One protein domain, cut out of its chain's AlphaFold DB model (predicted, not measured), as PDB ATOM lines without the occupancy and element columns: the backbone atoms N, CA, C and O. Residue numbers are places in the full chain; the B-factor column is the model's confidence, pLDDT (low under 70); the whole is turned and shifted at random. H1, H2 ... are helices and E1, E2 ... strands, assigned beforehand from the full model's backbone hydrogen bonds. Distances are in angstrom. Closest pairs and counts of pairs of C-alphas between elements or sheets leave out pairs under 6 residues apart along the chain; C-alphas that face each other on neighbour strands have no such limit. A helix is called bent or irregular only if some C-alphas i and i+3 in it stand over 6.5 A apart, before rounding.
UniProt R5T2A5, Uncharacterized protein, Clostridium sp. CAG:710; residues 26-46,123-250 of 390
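AT A GLANCE: This is residues 26 to 46 and 123 to 250 of the 390 residues of an uncharacterized protein of Clostridium sp. CAG:710 (UniProt R5T2A5). A single sheet of eight strands, curled like part of a barrel, is folded back on itself: the leaf E3 E4 E5 faces the leaf E2 E1 E7 E8, and the long, bent strand E6 is the hinge. H2 packs along E4 and E5 and H3 packs across the edge strand E3, both on the same face of the sheet, and these two helices touch, while the short H1 lies off the sheet. The printed part has 149 residues, with the named elements E1 E2 E3 H1 E4 E5 E6 H2 E7 E8 H3 along the chain; the sheet's order is E3 E4 E5 E6 E2 E1 E7 E8, mixed, and the class is mixed, helices and strands. The whole is compact, with a radius of gyration of the C-alphas of 15.3 A, and rounded, spanning 43 by 35 by 31 A.

IN THESE COORDINATES: E1 is residues 29 to 34, with C-alpha 29 at (53.442, -32.501, 29.731), and E2 is residues 39 to 42. After the cut, E3 is residues 123 to 127, and H1 is residues 130 to 136. H1 is only just irregular: C-alphas 132 and 135 are 6.8 A apart. E4 is residues 145 to 149. E5, residues 158 to 167, is 29.0 A long, and E6, residues 174 to 184, is 28.8 A long, with C-alpha 174 at (41.899, -37.446, 31.949). H2 is residues 187 to 197, 14.5 A long. E7 is residues 206 to 212, 17.1 A long, and E8 is residues 217 to 221. H3, residues 224 to 241, is 25.5 A long and ends with C-alpha 241 at (39.891, -21.439, 55.123).

HOW THE PARTS SIT: In the sheet, E1 and E2 form a hairpin, with N 32 and O 40 2.9 A apart, within hydrogen-bond range. E1 is also antiparallel to E7, N 31 and O 210 being 2.8 A apart, and E7 and E8 form a hairpin, N 211 and O 218 being 2.8 A apart. E3 is antiparallel to E4, with N 126 and O 146 2.9 A apart. E4 E5 E6 form a meander, each strand the antiparallel neighbour of the one before; N 147 and O 161 are 2.9 A apart, and so are N 164 and O 177. E6 bends by 50 degrees at residue 180, and its neighbour E2 is parallel to it, with N 176 and O 41 2.8 A apart. E6, H2, E7 make a split strand-helix-strand unit, two strands running the same way with E2 and E1 between them in the sheet, its crossover right-handed. H2 has a height over the sheet of 9.4 A and lies over E5 and, only just, E4, with 3 C-alphas there. H3 lies over E3 and runs across it at 66 degrees on the local plane; their closest C-alphas, of Phe 124 and Thr 234, are 6.2 A apart. H2 touches H3 through residues 237 to 241 of H3 alone, closest at the C-alphas of Gly 195 and Cys 241, 4.1 A. H1 is close to H2 but not clearly touching, the C-alphas of Ser 133 and Ile 197 being 7.8 A apart. Every O i to N i+4 pair is within hydrogen-bond range in H3, but 5 of 7 in H2 and 0 of 3 in H1, where 2 of 4 O i to N i+3 pairs are.

THE WHOLE: The two C-alphas farthest apart, of Gly 137 and Asn 215, are 47.8 A apart. Residues 47 to 122 are not printed, and C-alphas 46 and 123 are 26.1 A apart across this cut. Of the links that are printed whole, none is long. Outside the named strands, residues 202 to 203 pair with 244 to 245, parallel. The mean pLDDT of the printed part is 89.1, with residues 134 to 140 and 153 to 155 under 70.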
ATOM      1  N   TYR A  26      57.069 -24.446  28.736       88.88
ATOM      2  CA  TYR A  26      55.653 -24.153  29.006       88.88
ATOM      3  C   TYR A  26      54.691 -25.065  28.237       88.88
ATOM      4  O   TYR A  26      53.497 -25.086  28.528       88.88
ATOM      5  N   LYS A  27      55.210 -25.819  27.263       88.00
ATOM      6  CA  LYS A  27      54.482 -26.804  26.458       88.00
ATOM      7  C   LYS A  27      54.819 -28.241  26.886       88.00
ATOM      8  O   LYS A  27      54.410 -29.180  26.205       88.00
ATOM      9  N   ASP A  28      55.551 -28.425  27.986       91.25
ATOM     10  CA  ASP A  28      55.813 -29.751  28.542       91.25
ATOM     11  C   ASP A  28      54.510 -30.391  29.046       91.25
ATOM     12  O   ASP A  28      53.539 -29.721  29.415       91.25
ATOM     13  N   LYS A  29      54.491 -31.725  29.066       92.81
ATOM     14  CA  LYS A  29      53.442 -32.501  29.731       92.81
ATOM     15  C   LYS A  29      53.909 -32.842  31.137       92.81
ATOM     16  O   LYS A  29      54.942 -33.489  31.309       92.81
ATOM     17  N   PHE A  30      53.121 -32.465  32.129       95.00
ATOM     18  CA  PHE A  30      53.423 -32.709  33.531       95.00
ATOM     19  C   PHE A  30      52.582 -33.870  34.064       95.00
ATOM     20  O   PHE A  30      51.405 -33.987  33.736       95.00
ATOM     21  N   SER A  31      53.161 -34.718  34.908       96.25
ATOM     22  CA  SER A  31      52.426 -35.651  35.766       96.25
ATOM     23  C   SER A  31      52.760 -35.324  37.214       96.25
ATOM     24  O   SER A  31      53.920 -35.421  37.618       96.25
ATOM     25  N   LEU A  32      51.750 -34.897  37.966       97.38
ATOM     26  CA  LEU A  32      51.844 -34.603  39.391       97.38
ATOM     27  C   LEU A  32      51.273 -35.774  40.176       97.38
ATOM     28  O   LEU A  32      50.208 -36.283  39.837       97.38
ATOM     29  N   THR A  33      51.984 -36.187  41.216       97.31
ATOM     30  CA  THR A  33      51.484 -37.111  42.239       97.31
ATOM     31  C   THR A  33      51.375 -36.365  43.555       97.31
ATOM     32  O   THR A  33      52.249 -35.554  43.873       97.31
ATOM     33  N   PHE A  34      50.316 -36.643  44.303       97.88
ATOM     34  CA  PHE A  34      49.989 -35.964  45.550       97.88
ATOM     35  C   PHE A  34      49.957 -36.928  46.738       97.88
ATOM     36  O   PHE A  34      49.933 -38.150  46.580       97.88
ATOM     37  N   ALA A  35      49.970 -36.377  47.949       97.31
ATOM     38  CA  ALA A  35      50.008 -37.144  49.195       97.31
ATOM     39  C   ALA A  35      48.688 -37.858  49.539       97.31
ATOM     40  O   ALA A  35      48.680 -38.769  50.363       97.31
ATOM     41  N   ASN A  36      47.586 -37.478  48.891       97.06
ATOM     42  CA  ASN A  36      46.305 -38.189  48.922       97.06
ATOM     43  C   ASN A  36      46.224 -39.310  47.863       97.06
ATOM     44  O   ASN A  36      45.155 -39.877  47.667       97.06
ATOM     45  N   GLY A  37      47.326 -39.597  47.157       95.81
ATOM     46  CA  GLY A  37      47.455 -40.655  46.147       95.81
ATOM     47  C   GLY A  37      46.971 -40.293  44.750       95.81
ATOM     48  O   GLY A  37      47.171 -41.083  43.825       95.81
ATOM     49  N   ASP A  38      46.391 -39.106  44.561       96.44
ATOM     50  CA  ASP A  38      45.998 -38.650  43.233       96.44
ATOM     51  C   ASP A  38      47.218 -38.532  42.316       96.44
ATOM     52  O   ASP A  38      48.282 -38.034  42.701       96.44
ATOM     53  N   ASN A  39      47.031 -38.932  41.058       95.62
ATOM     54  CA  ASN A  39      47.952 -38.629  39.974       95.62
ATOM     55  C   ASN A  39      47.199 -37.926  38.848       95.62
ATOM     56  O   ASN A  39      46.276 -38.493  38.258       95.62
ATOM     57  N   ILE A  40      47.608 -36.698  38.531       96.00
ATOM     58  CA  ILE A  40      47.016 -35.919  37.443       96.00
ATOM     59  C   ILE A  40      48.052 -35.634  36.366       96.00
ATOM     60  O   ILE A  40      49.228 -35.392  36.644       96.00
ATOM     61  N   LYS A  41      47.595 -35.621  35.115       95.56
ATOM     62  CA  LYS A  41      48.385 -35.188  33.963       95.56
ATOM     63  C   LYS A  41      47.943 -33.796  33.556       95.56
ATOM     64  O   LYS A  41      46.749 -33.588  33.383       95.56
ATOM     65  N   ILE A  42      48.879 -32.875  33.375       95.06
ATOM     66  CA  ILE A  42      48.613 -31.487  33.001       95.06
ATOM     67  C   ILE A  42      49.349 -31.161  31.709       95.06
ATOM     68  O   ILE A  42      50.501 -31.549  31.518       95.06
ATOM     69  N   TYR A  43      48.686 -30.418  30.834       92.19
ATOM     70  CA  TYR A  43      49.305 -29.804  29.669       92.19
ATOM     71  C   TYR A  43      48.647 -28.453  29.394       92.19
ATOM     72  O   TYR A  43      47.454 -28.276  29.641       92.19
ATOM     73  N   VAL A  44      49.417 -27.502  28.868       93.06
ATOM     74  CA  VAL A  44      48.919 -26.175  28.498       93.06
ATOM     75  C   VAL A  44      48.761 -26.117  26.979       93.06
ATOM     76  O   VAL A  44      49.747 -25.919  26.270       93.06
ATOM     77  N   PRO A  45      47.545 -26.315  26.442       92.44
ATOM     78  CA  PRO A  45      47.325 -26.179  25.014       92.44
ATOM     79  C   PRO A  45      47.343 -24.705  24.610       92.44
ATOM     80  O   PRO A  45      46.888 -23.830  25.351       92.44
ATOM     81  N   ASN A  46      47.757 -24.437  23.369       94.31
ATOM     82  CA  ASN A  46      47.706 -23.094  22.779       94.31
ATOM     83  C   ASN A  46      46.306 -22.463  22.889       94.31
ATOM     84  O   ASN A  46      46.184 -21.257  23.080       94.31
ATOM     85  N   ILE A 123      52.418 -24.667  47.047       93.81
ATOM     86  CA  ILE A 123      52.046 -24.717  48.461       93.81
ATOM     87  C   ILE A 123      51.183 -25.959  48.673       93.81
ATOM     88  O   ILE A 123      51.567 -26.867  49.405       93.81
ATOM     89  N   PHE A 124      50.079 -26.035  47.930       96.88
ATOM     90  CA  PHE A 124      49.135 -27.141  47.957       96.88
ATOM     91  C   PHE A 124      48.388 -27.252  46.629       96.88
ATOM     92  O   PHE A 124      48.483 -26.396  45.742       96.88
ATOM     93  N   ALA A 125      47.606 -28.313  46.517       97.94
ATOM     94  CA  ALA A 125      46.618 -28.479  45.479       97.94
ATOM     95  C   ALA A 125      45.274 -28.921  46.071       97.94
ATOM     96  O   ALA A 125      45.207 -29.404  47.198       97.94
ATOM     97  N   CYS A 126      44.201 -28.734  45.314       97.19
ATOM     98  CA  CYS A 126      42.844 -29.065  45.727       97.19
ATOM     99  C   CYS A 126      42.141 -29.827  44.591       97.19
ATOM    100  O   CYS A 126      41.834 -29.193  43.575       97.19
ATOM    101  N   PRO A 127      41.858 -31.137  44.731       95.94
ATOM    102  CA  PRO A 127      40.823 -31.801  43.939       95.94
ATOM    103  C   PRO A 127      39.479 -31.153  44.279       95.94
ATOM    104  O   PRO A 127      38.902 -31.416  45.334       95.94
ATOM    105  N   TYR A 128      39.033 -30.225  43.435       93.56
ATOM    106  CA  TYR A 128      37.879 -29.391  43.749       93.56
ATOM    107  C   TYR A 128      36.592 -30.194  43.575       93.56
ATOM    108  O   TYR A 128      36.328 -30.752  42.512       93.56
ATOM    109  N   ASP A 129      35.790 -30.234  44.632       90.69
ATOM    110  CA  ASP A 129      34.508 -30.916  44.662       90.69
ATOM    111  C   ASP A 129      33.400 -29.879  44.841       90.69
ATOM    112  O   ASP A 129      33.124 -29.397  45.949       90.69
ATOM    113  N   SER A 130      32.738 -29.539  43.732       85.94
ATOM    114  CA  SER A 130      31.636 -28.578  43.737       85.94
ATOM    115  C   SER A 130      30.491 -29.016  44.650       85.94
ATOM    116  O   SER A 130      29.761 -28.156  45.144       85.94
ATOM    117  N   SER A 131      30.336 -30.323  44.931       84.62
ATOM    118  CA  SER A 131      29.287 -30.794  45.839       84.62
ATOM    119  C   SER A 131      29.557 -30.481  47.307       84.62
ATOM    120  O   SER A 131      28.663 -30.601  48.140       84.62
ATOM    121  N   ARG A 132      30.772 -30.057  47.648       83.38
ATOM    122  CA  ARG A 132      31.127 -29.632  49.008       83.38
ATOM    123  C   ARG A 132      31.023 -28.128  49.204       83.38
ATOM    124  O   ARG A 132      30.994 -27.662  50.336       83.38
ATOM    125  N   SER A 133      30.897 -27.371  48.116       73.62
ATOM    126  CA  SER A 133      30.714 -25.919  48.163       73.62
ATOM    127  C   SER A 133      29.270 -25.498  48.487       73.62
ATOM    128  O   SER A 133      29.048 -24.345  48.857       73.62
ATOM    129  N   TYR A 134      28.294 -26.420  48.421       55.72
ATOM    130  CA  TYR A 134      26.864 -26.137  48.640       55.72
ATOM    131  C   TYR A 134      26.525 -25.564  50.025       55.72
ATOM    132  O   TYR A 134      25.553 -24.823  50.154       55.72
ATOM    133  N   THR A 135      27.314 -25.851  51.062       51.34
ATOM    134  CA  THR A 135      27.003 -25.449  52.446       51.34
ATOM    135  C   THR A 135      27.198 -23.960  52.737       51.34
ATOM    136  O   THR A 135      26.794 -23.505  53.801       51.34
ATOM    137  N   THR A 136      27.798 -23.183  51.827       54.00
ATOM    138  CA  THR A 136      28.092 -21.754  52.065       54.00
ATOM    139  C   THR A 136      27.240 -20.780  51.246       54.00
ATOM    140  O   THR A 136      27.347 -19.573  51.454       54.00
ATOM    141  N   GLY A 137      26.401 -21.269  50.321       48.00
ATOM    142  CA  GLY A 137      25.593 -20.424  49.426       48.00
ATOM    143  C   GLY A 137      26.402 -19.591  48.418       48.00
ATOM    144  O   GLY A 137      25.860 -18.657  47.830       48.00
ATOM    145  N   LYS A 138      27.695 -19.893  48.229       57.00
ATOM    146  CA  LYS A 138      28.641 -19.117  47.408       57.00
ATOM    147  C   LYS A 138      28.905 -19.757  46.039       57.00
ATOM    148  O   LYS A 138      28.576 -20.918  45.812       57.00
ATOM    149  N   GLU A 139      29.473 -18.953  45.132       60.31
ATOM    150  CA  GLU A 139      29.818 -19.290  43.741       60.31
ATOM    151  C   GLU A 139      30.404 -20.706  43.601       60.31
ATOM    152  O   GLU A 139      31.397 -21.049  44.242       60.31
ATOM    153  N   THR A 140      29.805 -21.524  42.732       66.62
ATOM    154  CA  THR A 140      30.376 -22.820  42.351       66.62
ATOM    155  C   THR A 140      31.358 -22.619  41.207       66.62
ATOM    156  O   THR A 140      31.037 -22.003  40.186       66.62
ATOM    157  N   TYR A 141      32.572 -23.142  41.365       79.06
ATOM    158  CA  TYR A 141      33.577 -23.093  40.311       79.06
ATOM    159  C   TYR A 141      33.496 -24.338  39.430       79.06
ATOM    160  O   TYR A 141      33.150 -25.424  39.881       79.06
ATOM    161  N   LYS A 142      33.850 -24.183  38.151       84.25
ATOM    162  CA  LYS A 142      33.914 -25.286  37.174       84.25
ATOM    163  C   LYS A 142      35.295 -25.952  37.117       84.25
ATOM    164  O   LYS A 142      35.637 -26.560  36.108       84.25
ATOM    165  N   PHE A 143      36.117 -25.758  38.145       89.69
ATOM    166  CA  PHE A 143      37.436 -26.376  38.221       89.69
ATOM    167  C   PHE A 143      37.294 -27.823  38.680       89.69
ATOM    168  O   PHE A 143      36.499 -28.109  39.562       89.69
ATOM    169  N   ASP A 144      38.099 -28.717  38.123       93.69
ATOM    170  CA  ASP A 144      38.252 -30.083  38.632       93.69
ATOM    171  C   ASP A 144      39.472 -30.190  39.561       93.69
ATOM    172  O   ASP A 144      39.563 -31.080  40.404       93.69
ATOM    173  N   TYR A 145      40.441 -29.288  39.393       95.75
ATOM    174  CA  TYR A 145      41.634 -29.209  40.229       95.75
ATOM    175  C   TYR A 145      42.105 -27.762  40.342       95.75
ATOM    176  O   TYR A 145      41.977 -26.986  39.395       95.75
ATOM    177  N   ILE A 146      42.697 -27.400  41.473       96.62
ATOM    178  CA  ILE A 146      43.299 -26.082  41.685       96.62
ATOM    179  C   ILE A 146      44.720 -26.280  42.202       96.62
ATOM    180  O   ILE A 146      44.935 -27.059  43.127       96.62
ATOM    181  N   LEU A 147      45.688 -25.588  41.604       97.44
ATOM    182  CA  LEU A 147      47.075 -25.553  42.068       97.44
ATOM    183  C   LEU A 147      47.377 -24.179  42.654       97.44
ATOM    184  O   LEU A 147      47.087 -23.171  42.009       97.44
ATOM    185  N   VAL A 148      47.990 -24.138  43.835       96.25
ATOM    186  CA  VAL A 148      48.404 -22.893  44.488       96.25
ATOM    187  C   VAL A 148      49.914 -22.890  44.657       96.25
ATOM    188  O   VAL A 148      50.492 -23.826  45.210       96.25
ATOM    189  N   ASN A 149      50.564 -21.834  44.178       93.31
ATOM    190  CA  ASN A 149      52.013 -21.697  44.156       93.31
ATOM    191  C   ASN A 149      52.442 -20.358  44.757       93.31
ATOM    192  O   ASN A 149      51.775 -19.341  44.561       93.31
ATOM    193  N   LYS A 150      53.602 -20.356  45.410       90.38
ATOM    194  CA  LYS A 150      54.361 -19.143  45.733       90.38
ATOM    195  C   LYS A 150      55.539 -18.986  44.763       90.38
ATOM    196  O   LYS A 150      55.993 -19.981  44.192       90.38
ATOM    197  N   PRO A 151      56.030 -17.766  44.513       82.81
ATOM    198  CA  PRO A 151      57.222 -17.550  43.708       82.81
ATOM    199  C   PRO A 151      58.447 -18.222  44.346       82.81
ATOM    200  O   PRO A 151      58.475 -18.533  45.534       82.81
ATOM    201  N   ALA A 152      59.469 -18.481  43.526       71.25
ATOM    202  CA  ALA A 152      60.709 -19.123  43.976       71.25
ATOM    203  C   ALA A 152      61.552 -18.233  44.912       71.25
ATOM    204  O   ALA A 152      62.404 -18.742  45.634       71.25
ATOM    205  N   TYR A 153      61.339 -16.919  44.853       69.25
ATOM    206  CA  TYR A 153      62.041 -15.893  45.626       69.25
ATOM    207  C   TYR A 153      61.043 -15.196  46.561       69.25
ATOM    208  O   TYR A 153      59.842 -15.330  46.334       69.25
ATOM    209  N   GLU A 154      61.527 -14.475  47.582       56.31
ATOM    210  CA  GLU A 154      60.743 -13.778  48.630       56.31
ATOM    211  C   GLU A 154      59.880 -12.603  48.109       56.31
ATOM    212  O   GLU A 154      59.852 -11.507  48.662       56.31
ATOM    213  N   GLU A 155      59.148 -12.817  47.026       62.97
ATOM    214  CA  GLU A 155      58.035 -11.976  46.624       62.97
ATOM    215  C   GLU A 155      56.776 -12.480  47.336       62.97
ATOM    216  O   GLU A 155      56.515 -13.681  47.405       62.97
ATOM    217  N   LYS A 156      55.972 -11.558  47.871       72.38
ATOM    218  CA  LYS A 156      54.769 -11.875  48.662       72.38
ATOM    219  C   LYS A 156      53.633 -12.519  47.850       72.38
ATOM    220  O   LYS A 156      52.638 -12.941  48.428       72.38
ATOM    221  N   GLY A 157      53.787 -12.606  46.529       86.44
ATOM    222  CA  GLY A 157      52.735 -13.013  45.611       86.44
ATOM    223  C   GLY A 157      52.265 -14.458  45.782       86.44
ATOM    224  O   GLY A 157      53.064 -15.363  46.006       86.44
ATOM    225  N   ILE A 158      50.971 -14.699  45.587       92.75
ATOM    226  CA  ILE A 158      50.380 -16.041  45.526       92.75
ATOM    227  C   ILE A 158      49.728 -16.233  44.159       92.75
ATOM    228  O   ILE A 158      48.987 -15.380  43.671       92.75
ATOM    229  N   PHE A 159      49.994 -17.375  43.532       94.12
ATOM    230  CA  PHE A 159      49.506 -17.713  42.200       94.12
ATOM    231  C   PHE A 159      48.584 -18.920  42.274       94.12
ATOM    232  O   PHE A 159      48.939 -19.950  42.846       94.12
ATOM    233  N   MET A 160      47.410 -18.807  41.661       94.50
ATOM    234  CA  MET A 160      46.433 -19.888  41.611       94.50
ATOM    235  C   MET A 160      46.113 -20.248  40.163       94.50
ATOM    236  O   MET A 160      45.775 -19.377  39.360       94.50
ATOM    237  N   LEU A 161      46.165 -21.541  39.851       96.00
ATOM    238  CA  LEU A 161      45.830 -22.103  38.547       96.00
ATOM    239  C   LEU A 161      44.646 -23.061  38.690       96.00
ATOM    240  O   LEU A 161      44.772 -24.138  39.270       96.00
ATOM    241  N   GLY A 162      43.501 -22.670  38.137       95.75
ATOM    242  CA  GLY A 162      42.326 -23.522  38.010       95.75
ATOM    243  C   GLY A 162      42.430 -24.400  36.766       95.75
ATOM    244  O   GLY A 162      42.667 -23.906  35.657       95.75
ATOM    245  N   LEU A 163      42.240 -25.699  36.947       96.25
ATOM    246  CA  LEU A 163      42.340 -26.724  35.918       96.25
ATOM    247  C   LEU A 163      40.976 -27.366  35.672       96.25
ATOM    248  O   LEU A 163      40.218 -27.606  36.610       96.25
ATOM    249  N   ALA A 164      40.704 -27.695  34.414       94.56
ATOM    250  CA  ALA A 164      39.546 -28.481  34.015       94.56
ATOM    251  C   ALA A 164      40.004 -29.779  33.342       94.56
ATOM    252  O   ALA A 164      40.966 -29.790  32.565       94.56
ATOM    253  N   ALA A 165      39.321 -30.874  33.643       92.50
ATOM    254  CA  ALA A 165      39.558 -32.169  33.048       92.50
ATOM    255  C   ALA A 165      39.088 -32.153  31.592       92.50
ATOM    256  O   ALA A 165      37.921 -31.934  31.276       92.50
ATOM    257  N   ASN A 166      40.014 -32.442  30.690       88.25
ATOM    258  CA  ASN A 166      39.730 -32.740  29.302       88.25
ATOM    259  C   ASN A 166      39.920 -34.244  29.094       88.25
ATOM    260  O   ASN A 166      40.981 -34.804  29.386       88.25
ATOM    261  N   ILE A 167      38.870 -34.921  28.637       82.06
ATOM    262  CA  ILE A 167      38.934 -36.354  28.360       82.06
ATOM    263  C   ILE A 167      39.526 -36.519  26.964       82.06
ATOM    264  O   ILE A 167      38.919 -36.122  25.968       82.06
ATOM    265  N   ASP A 168      40.714 -37.116  26.895       72.06
ATOM    266  CA  ASP A 168      41.330 -37.485  25.627       72.06
ATOM    267  C   ASP A 168      40.396 -38.449  24.881       72.06
ATOM    268  O   ASP A 168      40.026 -39.516  25.382       72.06
ATOM    269  N   LYS A 169      39.980 -38.051  23.675       70.81
ATOM    270  CA  LYS A 169      38.983 -38.783  22.884       70.81
ATOM    271  C   LYS A 169      39.458 -40.174  22.448       70.81
ATOM    272  O   LYS A 169      38.620 -41.001  22.103       70.81
ATOM    273  N   VAL A 170      40.768 -40.429  22.445       71.12
ATOM    274  CA  VAL A 170      41.377 -41.660  21.925       71.12
ATOM    275  C   VAL A 170      41.631 -42.658  23.049       71.12
ATOM    276  O   VAL A 170      41.173 -43.794  22.976       71.12
ATOM    277  N   ASN A 171      42.337 -42.250  24.104       75.38
ATOM    278  CA  ASN A 171      42.726 -43.162  25.189       75.38
ATOM    279  C   ASN A 171      41.832 -43.053  26.438       75.38
ATOM    280  O   ASN A 171      42.073 -43.761  27.416       75.38
ATOM    281  N   LYS A 172      40.819 -42.170  26.418       76.56
ATOM    282  CA  LYS A 172      39.907 -41.869  27.539       76.56
ATOM    283  C   LYS A 172      40.619 -41.444  28.831       76.56
ATOM    284  O   LYS A 172      40.004 -41.439  29.897       76.56
ATOM    285  N   SER A 173      41.901 -41.086  28.763       80.69
ATOM    286  CA  SER A 173      42.636 -40.588  29.919       80.69
ATOM    287  C   SER A 173      42.237 -39.144  30.211       80.69
ATOM    288  O   SER A 173      41.997 -38.344  29.303       80.69
ATOM    289  N   LYS A 174      42.142 -38.816  31.500       87.94
ATOM    290  CA  LYS A 174      41.899 -37.446  31.949       87.94
ATOM    291  C   LYS A 174      43.209 -36.663  31.858       87.94
ATOM    292  O   LYS A 174      44.184 -37.009  32.530       87.94
ATOM    293  N   ILE A 175      43.228 -35.624  31.029       91.94
ATOM    294  CA  ILE A 175      44.307 -34.639  30.960       91.94
ATOM    295  C   ILE A 175      43.726 -33.303  31.395       91.94
ATOM    296  O   ILE A 175      42.761 -32.810  30.824       91.94
ATOM    297  N   TYR A 176      44.325 -32.706  32.406       94.94
ATOM    298  CA  TYR A 176      43.911 -31.427  32.944       94.94
ATOM    299  C   TYR A 176      44.543 -30.297  32.137       94.94
ATOM    300  O   TYR A 176      45.743 -30.312  31.845       94.94
ATOM    301  N   VAL A 177      43.732 -29.312  31.773       94.31
ATOM    302  CA  VAL A 177      44.173 -28.118  31.049       94.31
ATOM    303  C   VAL A 177      43.841 -26.871  31.862       94.31
ATOM    304  O   VAL A 177      42.810 -26.843  32.541       94.31
ATOM    305  N   PRO A 178      44.677 -25.822  31.811       94.62
ATOM    306  CA  PRO A 178      44.349 -24.552  32.436       94.62
ATOM    307  C   PRO A 178      43.038 -23.975  31.918       94.62
ATOM    308  O   PRO A 178      42.855 -23.808  30.707       94.62
ATOM    309  N   MET A 179      42.162 -23.641  32.860       91.75
ATOM    310  CA  MET A 179      40.908 -22.937  32.615       91.75
ATOM    311  C   MET A 179      40.953 -21.509  33.159       91.75
ATOM    312  O   MET A 179      40.316 -20.643  32.580       91.75
ATOM    313  N   SER A 180      41.681 -21.234  34.241       91.44
ATOM    314  CA  SER A 180      41.788 -19.880  34.801       91.44
ATOM    315  C   SER A 180      43.078 -19.711  35.594       91.44
ATOM    316  O   SER A 180      43.596 -20.680  36.141       91.44
ATOM    317  N   ASN A 181      43.579 -18.484  35.680       94.00
ATOM    318  CA  ASN A 181      44.714 -18.106  36.510       94.00
ATOM    319  C   ASN A 181      44.389 -16.855  37.335       94.00
ATOM    320  O   ASN A 181      43.641 -15.980  36.898       94.00
ATOM    321  N   GLN A 182      44.958 -16.781  38.535       91.88
ATOM    322  CA  GLN A 182      44.829 -15.639  39.435       91.88
ATOM    323  C   GLN A 182      46.173 -15.327  40.099       91.88
ATOM    324  O   GLN A 182      47.047 -16.197  40.210       91.88
ATOM    325  N   TYR A 183      46.312 -14.069  40.508       91.81
ATOM    326  CA  TYR A 183      47.434 -13.525  41.259       91.81
ATOM    327  C   TYR A 183      46.888 -12.710  42.429       91.81
ATOM    328  O   TYR A 183      45.977 -11.898  42.241       91.81
ATOM    329  N   PHE A 184      47.467 -12.945  43.597       91.38
ATOM    330  CA  PHE A 184      47.245 -12.199  44.828       91.38
ATOM    331  C   PHE A 184      48.577 -11.587  45.244       91.38
ATOM    332  O   PHE A 184      49.617 -12.236  45.118       91.38
ATOM    333  N   GLU A 185      48.556 -10.352  45.721       89.12
ATOM    334  CA  GLU A 185      49.758  -9.607  46.098       89.12
ATOM    335  C   GLU A 185      50.355 -10.101  47.419       89.12
ATOM    336  O   GLU A 185      51.550  -9.914  47.664       89.12
ATOM    337  N   SER A 186      49.542 -10.753  48.256       88.19
ATOM    338  CA  SER A 186      49.963 -11.317  49.534       88.19
ATOM    339  C   SER A 186      49.196 -12.587  49.916       88.19
ATOM    340  O   SER A 186      48.168 -12.926  49.320       88.19
ATOM    341  N   ILE A 187      49.696 -13.297  50.935       86.62
ATOM    342  CA  ILE A 187      48.997 -14.450  51.513       86.62
ATOM    343  C   ILE A 187      47.701 -14.027  52.209       86.62
ATOM    344  O   ILE A 187      46.726 -14.762  52.145       86.62
ATOM    345  N   GLU A 188      47.653 -12.833  52.799       87.69
ATOM    346  CA  GLU A 188      46.455 -12.300  53.452       87.69
ATOM    347  C   GLU A 188      45.329 -12.044  52.435       87.69
ATOM    348  O   GLU A 188      44.206 -12.497  52.651       87.69
ATOM    349  N   GLU A 189      45.630 -11.411  51.288       89.00
ATOM    350  CA  GLU A 189      44.654 -11.243  50.191       89.00
ATOM    351  C   GLU A 189      44.192 -12.613  49.661       89.00
ATOM    352  O   GLU A 189      43.008 -12.829  49.382       89.00
ATOM    353  N   ALA A 190      45.122 -13.566  49.542       90.31
ATOM    354  CA  ALA A 190      44.805 -14.913  49.090       90.31
ATOM    355  C   ALA A 190      43.899 -15.657  50.086       90.31
ATOM    356  O   ALA A 190      42.946 -16.305  49.659       90.31
ATOM    357  N   GLU A 191      44.151 -15.548  51.393       88.19
ATOM    358  CA  GLU A 191      43.405 -16.229  52.459       88.19
ATOM    359  C   GLU A 191      41.920 -15.837  52.479       88.19
ATOM    360  O   GLU A 191      41.058 -16.715  52.598       88.19
ATOM    361  N   GLU A 192      41.596 -14.558  52.262       86.31
ATOM    362  CA  GLU A 192      40.204 -14.105  52.129       86.31
ATOM    363  C   GLU A 192      39.495 -14.805  50.965       86.31
ATOM    364  O   GLU A 192      38.373 -15.309  51.105       86.31
ATOM    365  N   ARG A 193      40.164 -14.903  49.809       87.44
ATOM    366  CA  ARG A 193      39.613 -15.590  48.636       87.44
ATOM    367  C   ARG A 193      39.563 -17.103  48.843       87.44
ATOM    368  O   ARG A 193      38.599 -17.747  48.426       87.44
ATOM    369  N   PHE A 194      40.552 -17.675  49.518       91.31
ATOM    370  CA  PHE A 194      40.643 -19.097  49.840       91.31
ATOM    371  C   PHE A 194      39.498 -19.547  50.740       91.31
ATOM    372  O   PHE A 194      38.924 -20.600  50.481       91.31
ATOM    373  N   GLY A 195      39.080 -18.733  51.712       88.06
ATOM    374  CA  GLY A 195      37.893 -19.009  52.531       88.06
ATOM    375  C   GLY A 195      36.586 -19.099  51.730       88.06
ATOM    376  O   GLY A 195      35.618 -19.696  52.200       88.06
ATOM    377  N   LEU A 196      36.534 -18.537  50.516       85.44
ATOM    378  CA  LEU A 196      35.389 -18.671  49.606       85.44
ATOM    379  C   LEU A 196      35.486 -19.924  48.730       85.44
ATOM    380  O   LEU A 196      34.464 -20.519  48.404       85.44
ATOM    381  N   ILE A 197      36.701 -20.301  48.327       89.12
ATOM    382  CA  ILE A 197      36.944 -21.373  47.352       89.12
ATOM    383  C   ILE A 197      37.101 -22.732  48.044       89.12
ATOM    384  O   ILE A 197      36.508 -23.719  47.613       89.12
ATOM    385  N   PHE A 198      37.908 -22.792  49.102       92.00
ATOM    386  CA  PHE A 198      38.382 -24.036  49.711       92.00
ATOM    387  C   PHE A 198      37.596 -24.473  50.946       92.00
ATOM    388  O   PHE A 198      37.872 -25.538  51.491       92.00
ATOM    389  N   ASN A 199      36.589 -23.710  51.364       90.75
ATOM    390  CA  ASN A 199      35.724 -24.100  52.473       90.75
ATOM    391  C   ASN A 199      35.105 -25.488  52.222       90.75
ATOM    392  O   ASN A 199      34.566 -25.751  51.139       90.75
ATOM    393  N   ASN A 200      35.228 -26.380  53.210       91.38
ATOM    394  CA  ASN A 200      34.835 -27.792  53.161       91.38
ATOM    395  C   ASN A 200      35.518 -28.631  52.062       91.38
ATOM    396  O   ASN A 200      35.109 -29.766  51.787       91.38
ATOM    397  N   GLN A 201      36.579 -28.114  51.443       93.69
ATOM    398  CA  GLN A 201      37.394 -28.859  50.490       93.69
ATOM    399  C   GLN A 201      38.499 -29.648  51.199       93.69
ATOM    400  O   GLN A 201      38.785 -29.482  52.391       93.69
ATOM    401  N   LYS A 202      39.129 -30.541  50.434       96.38
ATOM    402  CA  LYS A 202      40.328 -31.268  50.848       96.38
ATOM    403  C   LYS A 202      41.524 -30.724  50.081       96.38
ATOM    404  O   LYS A 202      41.559 -30.811  48.857       96.38
ATOM    405  N   LEU A 203      42.490 -30.178  50.804       98.12
ATOM    406  CA  LEU A 203      43.780 -29.762  50.275       98.12
ATOM    407  C   LEU A 203      44.759 -30.934  50.369       98.12
ATOM    408  O   LEU A 203      44.682 -31.743  51.284       98.12
ATOM    409  N   THR A 204      45.700 -31.022  49.443       98.38
ATOM    410  CA  THR A 204      46.758 -32.038  49.421       98.38
ATOM    411  C   THR A 204      48.077 -31.391  49.017       98.38
ATOM    412  O   THR A 204      48.096 -30.293  48.456       98.38
ATOM    413  N   ILE A 205      49.195 -32.058  49.286       97.94
ATOM    414  CA  ILE A 205      50.526 -31.571  48.907       97.94
ATOM    415  C   ILE A 205      51.096 -32.390  47.748       97.94
ATOM    416  O   ILE A 205      50.862 -33.602  47.675       97.94
ATOM    417  N   PRO A 206      51.869 -31.771  46.839       96.94
ATOM    418  CA  PRO A 206      52.586 -32.521  45.820       96.94
ATOM    419  C   PRO A 206      53.684 -33.374  46.455       96.94
ATOM    420  O   PRO A 206      54.359 -32.947  47.386       96.94
ATOM    421  N   THR A 207      53.912 -34.564  45.914       96.19
ATOM    422  CA  THR A 207      54.986 -35.471  46.345       96.19
ATOM    423  C   THR A 207      55.978 -35.758  45.224       96.19
ATOM    424  O   THR A 207      57.170 -35.920  45.491       96.19
ATOM    425  N   MET A 208      55.515 -35.775  43.972       96.69
ATOM    426  CA  MET A 208      56.349 -36.008  42.795       96.69
ATOM    427  C   MET A 208      55.845 -35.213  41.589       96.69
ATOM    428  O   MET A 208      54.641 -35.079  41.372       96.69
ATOM    429  N   LEU A 209      56.782 -34.752  40.763       97.00
ATOM    430  CA  LEU A 209      56.530 -34.180  39.445       97.00
ATOM    431  C   LEU A 209      57.379 -34.890  38.405       97.00
ATOM    432  O   LEU A 209      58.594 -34.982  38.543       97.00
ATOM    433  N   THR A 210      56.742 -35.326  37.328       96.19
ATOM    434  CA  THR A 210      57.423 -35.728  36.098       96.19
ATOM    435  C   THR A 210      57.130 -34.694  35.017       96.19
ATOM    436  O   THR A 210      55.966 -34.490  34.683       96.19
ATOM    437  N   SER A 211      58.163 -34.051  34.469       94.00
ATOM    438  CA  SER A 211      58.059 -33.168  33.301       94.00
ATOM    439  C   SER A 211      58.543 -33.908  32.067       94.00
ATOM    440  O   SER A 211      59.682 -34.373  32.044       94.00
ATOM    441  N   THR A 212      57.687 -34.033  31.058       91.88
ATOM    442  CA  THR A 212      58.003 -34.701  29.791       91.88
ATOM    443  C   THR A 212      57.969 -33.681  28.661       91.88
ATOM    444  O   THR A 212      56.903 -33.192  28.282       91.88
ATOM    445  N   SER A 213      59.146 -33.400  28.114       87.56
ATOM    446  CA  SER A 213      59.337 -32.679  26.853       87.56
ATOM    447  C   SER A 213      59.526 -33.683  25.708       87.56
ATOM    448  O   SER A 213      59.689 -34.878  25.956       87.56
ATOM    449  N   THR A 214      59.551 -33.221  24.454       77.00
ATOM    450  CA  THR A 214      59.682 -34.083  23.260       77.00
ATOM    451  C   THR A 214      60.833 -35.093  23.349       77.00
ATOM    452  O   THR A 214      60.670 -36.221  22.899       77.00
ATOM    453  N   ASN A 215      61.962 -34.716  23.965       75.50
ATOM    454  CA  ASN A 215      63.183 -35.535  23.996       75.50
ATOM    455  C   ASN A 215      63.749 -35.780  25.404       75.50
ATOM    456  O   ASN A 215      64.786 -36.424  25.537       75.50
ATOM    457  N   ASN A 216      63.131 -35.242  26.460       86.25
ATOM    458  CA  ASN A 216      63.673 -35.346  27.814       86.25
ATOM    459  C   ASN A 216      62.558 -35.491  28.848       86.25
ATOM    460  O   ASN A 216      61.556 -34.776  28.792       86.25
ATOM    461  N   THR A 217      62.770 -36.389  29.809       90.62
ATOM    462  CA  THR A 217      61.889 -36.590  30.957       90.62
ATOM    463  C   THR A 217      62.666 -36.307  32.235       90.62
ATOM    464  O   THR A 217      63.644 -36.986  32.537       90.62
ATOM    465  N   SER A 218      62.217 -35.326  33.013       92.50
ATOM    466  CA  SER A 218      62.783 -34.998  34.325       92.50
ATOM    467  C   SER A 218      61.818 -35.400  35.431       92.50
ATOM    468  O   SER A 218      60.608 -35.228  35.289       92.50
ATOM    469  N   LYS A 219      62.348 -35.923  36.540       95.25
ATOM    470  CA  LYS A 219      61.569 -36.298  37.725       95.25
ATOM    471  C   LYS A 219      62.071 -35.540  38.945       95.25
ATOM    472  O   LYS A 219      63.275 -35.449  39.160       95.25
ATOM    473  N   PHE A 220      61.139 -35.037  39.740       94.81
ATOM    474  CA  PHE A 220      61.388 -34.289  40.965       94.81
ATOM    475  C   PHE A 220      60.554 -34.893  42.086       94.81
ATOM    476  O   PHE A 220      59.409 -35.286  41.857       94.81
ATOM    477  N   PHE A 221      61.116 -34.944  43.289       95.19
ATOM    478  CA  PHE A 221      60.493 -35.560  44.455       95.19
ATOM    479  C   PHE A 221      60.628 -34.636  45.660       95.19
ATOM    480  O   PHE A 221      61.648 -33.964  45.808       95.19
ATOM    481  N   LEU A 222      59.618 -34.637  46.528       92.94
ATOM    482  CA  LEU A 222      59.774 -34.131  47.888       92.94
ATOM    483  C   LEU A 222      60.167 -35.278  48.817       92.94
ATOM    484  O   LEU A 222      59.542 -36.342  48.810       92.94
ATOM    485  N   HIS A 223      61.185 -35.046  49.639       88.56
ATOM    486  CA  HIS A 223      61.634 -35.983  50.672       88.56
ATOM    487  C   HIS A 223      60.952 -35.710  52.023       88.56
ATOM    488  O   HIS A 223      60.239 -34.722  52.160       88.56
ATOM    489  N   GLY A 224      61.159 -36.586  53.016       86.56
ATOM    490  CA  GLY A 224      60.430 -36.590  54.298       86.56
ATOM    491  C   GLY A 224      60.291 -35.215  54.958       86.56
ATOM    492  O   GLY A 224      59.169 -34.742  55.137       86.56
ATOM    493  N   ASP A 225      61.405 -34.531  55.222       89.50
ATOM    494  CA  ASP A 225      61.383 -33.215  55.879       89.50
ATOM    495  C   ASP A 225      60.682 -32.144  55.033       89.50
ATOM    496  O   ASP A 225      59.927 -31.322  55.551       89.50
ATOM    497  N   GLN A 226      60.865 -32.186  53.709       92.94
ATOM    498  CA  GLN A 226      60.217 -31.256  52.779       92.94
ATOM    499  C   GLN A 226      58.704 -31.488  52.708       92.94
ATOM    500  O   GLN A 226      57.935 -30.526  52.679       92.94
ATOM    501  N   LYS A 227      58.265 -32.754  52.702       94.25
ATOM    502  CA  LYS A 227      56.844 -33.117  52.762       94.25
ATOM    503  C   LYS A 227      56.228 -32.657  54.077       94.25
ATOM    504  O   LYS A 227      55.164 -32.052  54.054       94.25
ATOM    505  N   LEU A 228      56.906 -32.888  55.205       93.06
ATOM    506  CA  LEU A 228      56.427 -32.481  56.525       93.06
ATOM    507  C   LEU A 228      56.299 -30.957  56.642       93.06
ATOM    508  O   LEU A 228      55.276 -30.466  57.113       93.06
ATOM    509  N   ALA A 229      57.303 -30.204  56.182       93.94
ATOM    510  CA  ALA A 229      57.251 -28.743  56.167       93.94
ATOM    511  C   ALA A 229      56.079 -28.227  55.316       93.94
ATOM    512  O   ALA A 229      55.310 -27.381  55.769       93.94
ATOM    513  N   LYS A 230      55.889 -28.794  54.117       94.94
ATOM    514  CA  LYS A 230      54.803 -28.409  53.204       94.94
ATOM    515  C   LYS A 230      53.419 -28.808  53.732       94.94
ATOM    516  O   LYS A 230      52.471 -28.041  53.592       94.94
ATOM    517  N   ALA A 231      53.306 -29.964  54.388       96.56
ATOM    518  CA  ALA A 231      52.091 -30.394  55.077       96.56
ATOM    519  C   ALA A 231      51.723 -29.424  56.209       96.56
ATOM    520  O   ALA A 231      50.572 -29.016  56.301       96.56
ATOM    521  N   ARG A 232      52.695 -28.995  57.027       96.38
ATOM    522  CA  ARG A 232      52.468 -28.009  58.100       96.38
ATOM    523  C   ARG A 232      52.016 -26.654  57.556       96.38
ATOM    524  O   ARG A 232      51.042 -26.108  58.061       96.38
ATOM    525  N   GLU A 233      52.684 -26.142  56.522       94.88
ATOM    526  CA  GLU A 233      52.289 -24.896  55.843       94.88
ATOM    527  C   GLU A 233      50.859 -25.002  55.284       94.88
ATOM    528  O   GLU A 233      50.026 -24.129  55.512       94.88
ATOM    529  N   THR A 234      50.539 -26.116  54.620       96.25
ATOM    530  CA  THR A 234      49.197 -26.348  54.064       96.25
ATOM    531  C   THR A 234      48.137 -26.488  55.152       96.25
ATOM    532  O   THR A 234      47.036 -25.978  54.977       96.25
ATOM    533  N   GLN A 235      48.452 -27.139  56.275       97.44
ATOM    534  CA  GLN A 235      47.531 -27.283  57.405       97.44
ATOM    535  C   GLN A 235      47.136 -25.916  57.971       97.44
ATOM    536  O   GLN A 235      45.953 -25.664  58.161       97.44
ATOM    537  N   GLN A 236      48.101 -25.010  58.159       95.44
ATOM    538  CA  GLN A 236      47.825 -23.655  58.652       95.44
ATOM    539  C   GLN A 236      46.856 -22.895  57.737       95.44
ATOM    540  O   GLN A 236      45.958 -22.209  58.220       95.44
ATOM    541  N   ILE A 237      47.015 -23.035  56.418       94.19
ATOM    542  CA  ILE A 237      46.104 -22.426  55.443       94.19
ATOM    543  C   ILE A 237      44.738 -23.119  55.474       94.19
ATOM    544  O   ILE A 237      43.716 -22.437  55.462       94.19
ATOM    545  N   ALA A 238      44.716 -24.455  55.534       95.56
ATOM    546  CA  ALA A 238      43.491 -25.246  55.585       95.56
ATOM    547  C   ALA A 238      42.616 -24.847  56.781       95.56
ATOM    548  O   ALA A 238      41.423 -24.604  56.611       95.56
ATOM    549  N   ASP A 239      43.222 -24.697  57.961       95.50
ATOM    550  CA  ASP A 239      42.526 -24.299  59.186       95.50
ATOM    551  C   ASP A 239      41.873 -22.917  59.038       95.50
ATOM    552  O   ASP A 239      40.716 -22.727  59.414       95.50
ATOM    553  N   LYS A 240      42.577 -21.959  58.420       92.69
ATOM    554  CA  LYS A 240      42.062 -20.601  58.185       92.69
ATOM    555  C   LYS A 240      40.918 -20.548  57.173       92.69
ATOM    556  O   LYS A 240      40.036 -19.700  57.301       92.69
ATOM    557  N   CYS A 241      40.923 -21.417  56.162       90.81
ATOM    558  CA  CYS A 241      39.891 -21.439  55.123       90.81
ATOM    559  C   CYS A 241      38.788 -22.484  55.360       90.81
ATOM    560  O   CYS A 241      37.936 -22.663  54.487       90.81
ATOM    561  N   PHE A 242      38.761 -23.124  56.536       91.25
ATOM    562  CA  PHE A 242      37.820 -24.195  56.889       91.25
ATOM    563  C   PHE A 242      37.879 -25.383  55.912       91.25
ATOM    564  O   PHE A 242      36.857 -25.966  55.543       91.25
ATOM    565  N   ALA A 243      39.083 -25.720  55.459       94.31
ATOM    566  CA  ALA A 243      39.382 -26.898  54.659       94.31
ATOM    567  C   ALA A 243      40.045 -27.983  55.523       94.31
ATOM    568  O   ALA A 243      40.310 -27.803  56.709       94.31
ATOM    569  N   THR A 244      40.342 -29.130  54.916       96.88
ATOM    570  CA  THR A 244      41.078 -30.223  55.574       96.88
ATOM    571  C   THR A 244      42.296 -30.619  54.753       96.88
ATOM    572  O   THR A 244      42.242 -30.591  53.527       96.88
ATOM    573  N   LEU A 245      43.394 -30.999  55.407       98.19
ATOM    574  CA  LEU A 245      44.566 -31.562  54.739       98.19
ATOM    575  C   LEU A 245      44.405 -33.081  54.573       98.19
ATOM    576  O   LEU A 245      44.224 -33.804  55.552       98.19
ATOM    577  N   ASP A 246      44.521 -33.576  53.343       98.00
ATOM    578  CA  ASP A 246      44.517 -34.997  53.006       98.00
ATOM    579  C   ASP A 246      45.911 -35.444  52.545       98.00
ATOM    580  O   ASP A 246      46.376 -35.134  51.449       98.00
ATOM    581  N   VAL A 247      46.581 -36.181  53.424       97.12
ATOM    582  CA  VAL A 247      47.912 -36.784  53.219       97.12
ATOM    583  C   VAL A 247      47.874 -38.293  53.500       97.12
ATOM    584  O   VAL A 247      48.882 -38.918  53.833       97.12
ATOM    585  N   SER A 248      46.676 -38.878  53.435       94.81
ATOM    586  CA  SER A 248      46.377 -40.217  53.951       94.81
ATOM    587  C   SER A 248      47.123 -41.343  53.229       94.81
ATOM    588  O   SER A 248      47.550 -42.303  53.872       94.81
ATOM    589  N   GLU A 249      47.322 -41.237  51.914       94.81
ATOM    590  CA  GLU A 249      48.050 -42.238  51.121       94.81
ATOM    591  C   GLU A 249      49.553 -42.209  51.405       94.81
ATOM    592  O   GLU A 249      50.178 -43.266  51.506       94.81
ATOM    593  N   ASP A 250      50.138 -41.026  51.610       92.06
ATOM    594  CA  ASP A 250      51.553 -40.906  51.976       92.06
ATOM    595  C   ASP A 250      51.815 -41.511  53.365       92.06
ATOM    596  O   ASP A 250      52.768 -42.274  53.539       92.06
TER     597      ASP A 250